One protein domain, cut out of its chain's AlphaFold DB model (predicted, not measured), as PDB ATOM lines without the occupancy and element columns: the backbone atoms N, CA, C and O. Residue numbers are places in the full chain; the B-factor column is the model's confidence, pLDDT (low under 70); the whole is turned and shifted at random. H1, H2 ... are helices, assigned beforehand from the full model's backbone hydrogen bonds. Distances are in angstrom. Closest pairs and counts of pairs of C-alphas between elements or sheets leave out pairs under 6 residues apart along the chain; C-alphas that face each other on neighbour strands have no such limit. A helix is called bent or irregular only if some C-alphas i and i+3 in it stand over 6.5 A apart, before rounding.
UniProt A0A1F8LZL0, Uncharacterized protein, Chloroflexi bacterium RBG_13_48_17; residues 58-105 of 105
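This is residues 58 to 105 of the 105 residues of an uncharacterized protein of Chloroflexi bacterium RBG_13_48_17 (UniProt A0A1F8LZL0). A long, gently kinked helix, H1, turns tightly into a shorter helix, H2, and the two splay apart from the turn as an open V, a helical hairpin that is joined near the turn alone. The printed part has 48 residues with two named helices, H1 then H2, no named strand, and is all helix. It is loose, with a radius of gyration of the C-alphas of 13.2 A, and flat, spanning 39 by 24 by 10 A.

H1, residues 61 to 85, has a kink of 31 degrees near residue 70 and is irregular, with C-alphas 81 and 84 7.6 A apart. H2, residues 88 to 102, touches it, residues 88 to 92 alone meeting residues 79 to 83 alone; the closest C-alphas, of Ile 79 and Thr 88, are 5.8 A apart. They run opposite ways at a steep tilt of 39 degrees. Every O i to N i+4 pair is within hydrogen-bond range in H2, and 17 of 21 in H1.

H1 runs 35.0 A from C-alpha 61 at (192.966, 152.090, 238.239). H2 runs 21.2 A to C-alpha 102 at (202.395, 168.262, 231.234).

The farthest C-alphas, of Asn 58 and Ser 84, are 39.4 A apart. The printed part has no cut, and its link is tight. Confidence is low at residues 104 to 105.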
ATOM      1  N   ASN A  58     201.905 148.079 242.853       93.50
ATOM      2  CA  ASN A  58     201.279 148.962 241.875       93.50
ATOM      3  C   ASN A  58     199.763 148.845 242.014       93.50
ATOM      4  O   ASN A  58     199.224 147.747 241.885       93.50
ATOM      5  N   LEU A  59     199.103 149.966 242.289       95.31
ATOM      6  CA  LEU A  59     197.654 150.019 242.449       95.31
ATOM      7  C   LEU A  59     196.948 149.901 241.094       95.31
ATOM      8  O   LEU A  59     197.415 150.460 240.097       95.31
ATOM      9  N   THR A  60     195.805 149.215 241.057       96.69
ATOM     10  CA  THR A  60     194.942 149.202 239.864       96.69
ATOM     11  C   THR A  60     194.274 150.570 239.657       96.69
ATOM     12  O   THR A  60     194.199 151.374 240.593       96.69
ATOM     13  N   PRO A  61     193.738 150.866 238.460       95.38
ATOM     14  CA  PRO A  61     192.966 152.090 238.239       95.38
ATOM     15  C   PRO A  61     191.805 152.268 239.231       95.38
ATOM     16  O   PRO A  61     191.534 153.383 239.678       95.38
ATOM     17  N   GLU A  62     191.143 151.177 239.616       96.31
ATOM     18  CA  GLU A  62     190.045 151.172 240.586       96.31
ATOM     19  C   GLU A  62     190.537 151.502 241.999       96.31
ATOM     20  O   GLU A  62     189.883 152.256 242.719       96.31
ATOM     21  N   GLU A  63     191.696 150.977 242.398       97.31
ATOM     22  CA  GLU A  63     192.323 151.290 243.686       97.31
ATOM     23  C   GLU A  63     192.812 152.742 243.727       97.31
ATOM     24  O   GLU A  63     192.545 153.454 244.695       97.31
ATOM     25  N   ILE A  64     193.443 153.235 242.655       95.69
ATOM     26  CA  ILE A  64     193.817 154.654 242.519       95.69
ATOM     27  C   ILE A  64     192.574 155.539 242.631       95.69
ATOM     28  O   ILE A  64     192.596 156.557 243.325       95.69
ATOM     29  N   LYS A  65     191.467 155.149 241.992       95.75
ATOM     30  CA  LYS A  65     190.209 155.894 242.062       95.75
ATOM     31  C   LYS A  65     189.688 156.024 243.496       95.75
ATOM     32  O   LYS A  65     189.198 157.098 243.841       95.75
ATOM     33  N   GLN A  66     189.831 154.994 244.333       97.31
ATOM     34  CA  GLN A  66     189.453 155.080 245.751       97.31
ATOM     35  C   GLN A  66     190.250 156.169 246.479       97.31
ATOM     36  O   GLN A  66     189.662 156.971 247.205       97.31
ATOM     37  N   TRP A  67     191.560 156.262 246.230       96.81
ATOM     38  CA  TRP A  67     192.402 157.325 246.790       96.81
ATOM     39  C   TRP A  67     192.023 158.713 246.268       96.81
ATOM     40  O   TRP A  67     191.916 159.655 247.052       96.81
ATOM     41  N   VAL A  68     191.769 158.841 244.962       94.25
ATOM     42  CA  VAL A  68     191.325 160.107 244.354       94.25
ATOM     43  C   VAL A  68     190.000 160.566 244.961       94.25
ATOM     44  O   VAL A  68     189.860 161.738 245.303       94.25
ATOM     45  N   ASP A  69     189.034 159.660 245.116       96.31
ATOM     46  CA  ASP A  69     187.734 159.969 245.711       96.31
ATOM     47  C   ASP A  69     187.869 160.340 247.196       96.31
ATOM     48  O   ASP A  69     187.270 161.326 247.627       96.31
ATOM     49  N   ALA A  70     188.707 159.625 247.954       97.44
ATOM     50  CA  ALA A  70     188.987 159.920 249.359       97.44
ATOM     51  C   ALA A  70     189.687 161.276 249.567       97.44
ATOM     52  O   ALA A  70     189.508 161.906 250.608       97.44
ATOM     53  N   ALA A  71     190.456 161.747 248.582       96.56
ATOM     54  CA  ALA A  71     191.132 163.040 248.633       96.56
ATOM     55  C   ALA A  71     190.221 164.231 248.276       96.56
ATOM     56  O   ALA A  71     190.542 165.364 248.644       96.56
ATOM     57  N   LYS A  72     189.075 164.016 247.605       96.12
ATOM     58  CA  LYS A  72     188.169 165.108 247.180       96.12
ATOM     59  C   LYS A  72     187.796 166.082 248.304       96.12
ATOM     60  O   LYS A  72     187.929 167.284 248.070       96.12
ATOM     61  N   PRO A  73     187.430 165.631 249.522       97.81
ATOM     62  CA  PRO A  73     187.051 166.549 250.594       97.81
ATOM     63  C   PRO A  73     188.191 167.480 251.025       97.81
ATOM     64  O   PRO A  73     187.937 168.582 251.505       97.81
ATOM     65  N   VAL A  74     189.456 167.072 250.841       97.44
ATOM     66  CA  VAL A  74     190.623 167.923 251.131       97.44
ATOM     67  C   VAL A  74     190.667 169.103 250.162       97.44
ATOM     68  O   VAL A  74     190.869 170.242 250.583       97.44
ATOM     69  N   HIS A  75     190.432 168.844 248.874       95.81
ATOM     70  CA  HIS A  75     190.402 169.887 247.850       95.81
ATOM     71  C   HIS A  75     189.188 170.804 248.033       95.81
ATOM     72  O   HIS A  75     189.335 172.022 248.015       95.81
ATOM     73  N   GLU A  76     188.007 170.234 248.280       96.44
ATOM     74  CA  GLU A  76     186.773 170.990 248.528       96.44
ATOM     75  C   GLU A  76     186.907 171.908 249.747       96.44
ATOM     76  O   GLU A  76     186.549 173.086 249.682       96.44
ATOM     77  N   LYS A  77     187.496 171.403 250.838       97.69
ATOM     78  CA  LYS A  77     187.788 172.202 252.032       97.69
ATOM     79  C   LYS A  77     188.730 173.362 251.716       97.69
ATOM     80  O   LYS A  77     188.432 174.495 252.087       97.69
ATOM     81  N   TRP A  78     189.830 173.106 251.006       97.12
ATOM     82  CA  TRP A  78     190.768 174.162 250.611       97.12
ATOM     83  C   TRP A  78     190.098 175.225 249.729       97.12
ATOM     84  O   TRP A  78     190.321 176.422 249.935       97.12
ATOM     85  N   ILE A  79     189.237 174.810 248.792       97.12
ATOM     86  CA  ILE A  79     188.475 175.725 247.934       97.12
ATOM     87  C   ILE A  79     187.551 176.606 248.781       97.12
ATOM     88  O   ILE A  79     187.551 177.829 248.625       97.12
ATOM     89  N   ALA A  80     186.806 176.004 249.711       96.69
ATOM     90  CA  ALA A  80     185.893 176.726 250.593       96.69
ATOM     91  C   ALA A  80     186.631 177.751 251.471       96.69
ATOM     92  O   ALA A  80     186.261 178.928 251.483       96.69
ATOM     93  N   GLU A  81     187.714 177.336 252.137       97.38
ATOM     94  CA  GLU A  81     188.511 178.173 253.050       97.38
ATOM     95  C   GLU A  81     189.202 179.360 252.363       97.38
ATOM     96  O   GLU A  81     189.534 180.352 253.017       97.38
ATOM     97  N   ASN A  82     189.429 179.284 251.048       96.88
ATOM     98  CA  ASN A  82     190.122 180.329 250.294       96.88
ATOM     99  C   ASN A  82     189.213 181.069 249.304       96.88
ATOM    100  O   ASN A  82     189.680 181.978 248.623       96.88
ATOM    101  N   SER A  83     187.920 180.742 249.227       93.38
ATOM    102  CA  SER A  83     186.962 181.370 248.299       93.38
ATOM    103  C   SER A  83     186.868 182.899 248.432       93.38
ATOM    104  O   SER A  83     186.661 183.594 247.443       93.38
ATOM    105  N   SER A  84     187.086 183.443 249.632       95.19
ATOM    106  CA  SER A  84     187.098 184.891 249.886       95.19
ATOM    107  C   SER A  84     188.409 185.590 249.504       95.19
ATOM    108  O   SER A  84     188.451 186.817 249.456       95.19
ATOM    109  N   LYS A  85     189.483 184.835 249.238       94.81
ATOM    110  CA  LYS A  85     190.826 185.372 248.946       94.81
ATOM    111  C   LYS A  85     191.093 185.555 247.452       94.81
ATOM    112  O   LYS A  85     192.122 186.117 247.090       94.81
ATOM    113  N   GLY A  86     190.204 185.074 246.585       93.62
ATOM    114  CA  GLY A  86     190.375 185.149 245.139       93.62
ATOM    115  C   GLY A  86     189.582 184.076 244.387       93.62
ATOM    116  O   GLY A  86     188.727 183.410 244.972       93.62
ATOM    117  N   PRO A  87     189.861 183.883 243.086       95.88
ATOM    118  CA  PRO A  87     189.151 182.938 242.225       95.88
ATOM    119  C   PRO A  87     189.639 181.496 242.447       95.88
ATOM    120  O   PRO A  87     190.125 180.828 241.538       95.88
ATOM    121  N   THR A  88     189.523 181.010 243.679       96.38
ATOM    122  CA  THR A  88     190.126 179.755 244.152       96.38
ATOM    123  C   THR A  88     189.701 178.535 243.336       96.38
ATOM    124  O   THR A  88     190.538 177.692 243.022       96.38
ATOM    125  N   GLN A  89     188.433 178.474 242.915       96.31
ATOM    126  CA  GLN A  89     187.946 177.417 242.024       96.31
ATOM    127  C   GLN A  89     188.678 177.430 240.672       96.31
ATOM    128  O   GLN A  89     189.173 176.398 240.234       96.31
ATOM    129  N   ALA A  90     188.817 178.604 240.048       97.38
ATOM    130  CA  ALA A  90     189.492 178.731 238.758       97.38
ATOM    131  C   ALA A  90     190.983 178.360 238.847       97.38
ATOM    132  O   ALA A  90     191.507 177.728 237.935       97.38
ATOM    133  N   ILE A  91     191.655 178.697 239.957       96.75
ATOM    134  CA  ILE A  91     193.052 178.298 240.206       96.75
ATOM    135  C   ILE A  91     193.174 176.774 240.306       96.75
ATOM    136  O   ILE A  91     194.076 176.189 239.709       96.75
ATOM    137  N   TYR A  92     192.272 176.125 241.046       96.12
ATOM    138  CA  TYR A  92     192.261 174.667 241.171       96.12
ATOM    139  C   TYR A  92     192.029 173.978 239.819       96.12
ATOM    140  O   TYR A  92     192.740 173.031 239.470       96.12
ATOM    141  N   ASP A  93     191.065 174.473 239.042       96.81
ATOM    142  CA  ASP A  93     190.742 173.918 237.729       96.81
ATOM    143  C   ASP A  93     191.902 174.097 236.737       96.81
ATOM    144  O   ASP A  93     192.252 173.154 236.021       96.81
ATOM    145  N   GLU A  94     192.564 175.257 236.754       97.38
ATOM    146  CA  GLU A  94     193.735 175.518 235.913       97.38
ATOM    147  C   GLU A  94     194.937 174.655 236.312       97.38
ATOM    148  O   GLU A  94     195.591 174.069 235.448       97.38
ATOM    149  N   ALA A  95     195.191 174.478 237.612       95.50
ATOM    150  CA  ALA A  95     196.237 173.575 238.086       95.50
ATOM    151  C   ALA A  95     196.001 172.138 237.593       95.50
ATOM    152  O   ALA A  95     196.920 171.489 237.090       95.50
ATOM    153  N   LYS A  96     194.756 171.645 237.653       94.00
ATOM    154  CA  LYS A  96     194.402 170.329 237.100       94.00
ATOM    155  C   LYS A  96     194.600 170.249 235.588       94.00
ATOM    156  O   LYS A  96     195.041 169.206 235.096       94.00
ATOM    157  N   ARG A  97     194.264 171.312 234.853       96.50
ATOM    158  CA  ARG A  97     194.472 171.391 233.402       96.50
ATOM    159  C   ARG A  97     195.960 171.288 233.066       96.50
ATOM    160  O   ARG A  97     196.321 170.440 232.255       96.50
ATOM    161  N   LEU A  98     196.805 172.076 233.735       95.44
ATOM    162  CA  LEU A  98     198.260 172.077 233.554       95.44
ATOM    163  C   LEU A  98     198.882 170.721 233.911       95.44
ATOM    164  O   LEU A  98     199.660 170.183 233.129       95.44
ATOM    165  N   ILE A  99     198.489 170.106 235.032       92.06
ATOM    166  CA  ILE A  99     198.954 168.753 235.386       92.06
ATOM    167  C   ILE A  99     198.597 167.762 234.269       92.06
ATOM    168  O   ILE A  99     199.453 166.999 233.832       92.06
ATOM    169  N   SER A 100     197.362 167.786 233.764       91.88
ATOM    170  CA  SER A 100     196.932 166.908 232.665       91.88
ATOM    171  C   SER A 100     197.689 167.164 231.354       91.88
ATOM    172  O   SER A 100     197.939 166.234 230.590       91.88
ATOM    173  N   GLU A 101     198.062 168.413 231.079       93.62
ATOM    174  CA  GLU A 101     198.830 168.792 229.892       93.62
ATOM    175  C   GLU A 101     200.277 168.287 229.963       93.62
ATOM    176  O   GLU A 101     200.740 167.640 229.024       93.62
ATOM    177  N   TYR A 102     200.956 168.513 231.089       87.19
ATOM    178  CA  TYR A 102     202.395 168.262 231.234       87.19
ATOM    179  C   TYR A 102     202.751 166.902 231.859       87.19
ATOM    180  O   TYR A 102     203.913 166.507 231.829       87.19
ATOM    181  N   THR A 103     201.780 166.150 232.397       83.38
ATOM    182  CA  THR A 103     202.008 164.804 232.981       83.38
ATOM    183  C   THR A 103     201.673 163.668 232.010       83.38
ATOM    184  O   THR A 103     201.777 162.498 232.376       83.38
ATOM    185  N   LYS A 104     201.274 163.968 230.765       61.41
ATOM    186  CA  LYS A 104     201.166 162.942 229.718       61.41
ATOM    187  C   LYS A 104     202.562 162.386 229.426       61.41
ATOM    188  O   LYS A 104     203.323 162.987 228.676       61.41
ATOM    189  N   ARG A 105     202.884 161.271 230.078       47.94
ATOM    190  CA  ARG A 105     204.008 160.395 229.748       47.94
ATOM    191  C   ARG A 105     203.586 159.401 228.676       47.94
ATOM    192  O   ARG A 105     202.420 158.947 228.739       47.94
TER     193      ARG A 105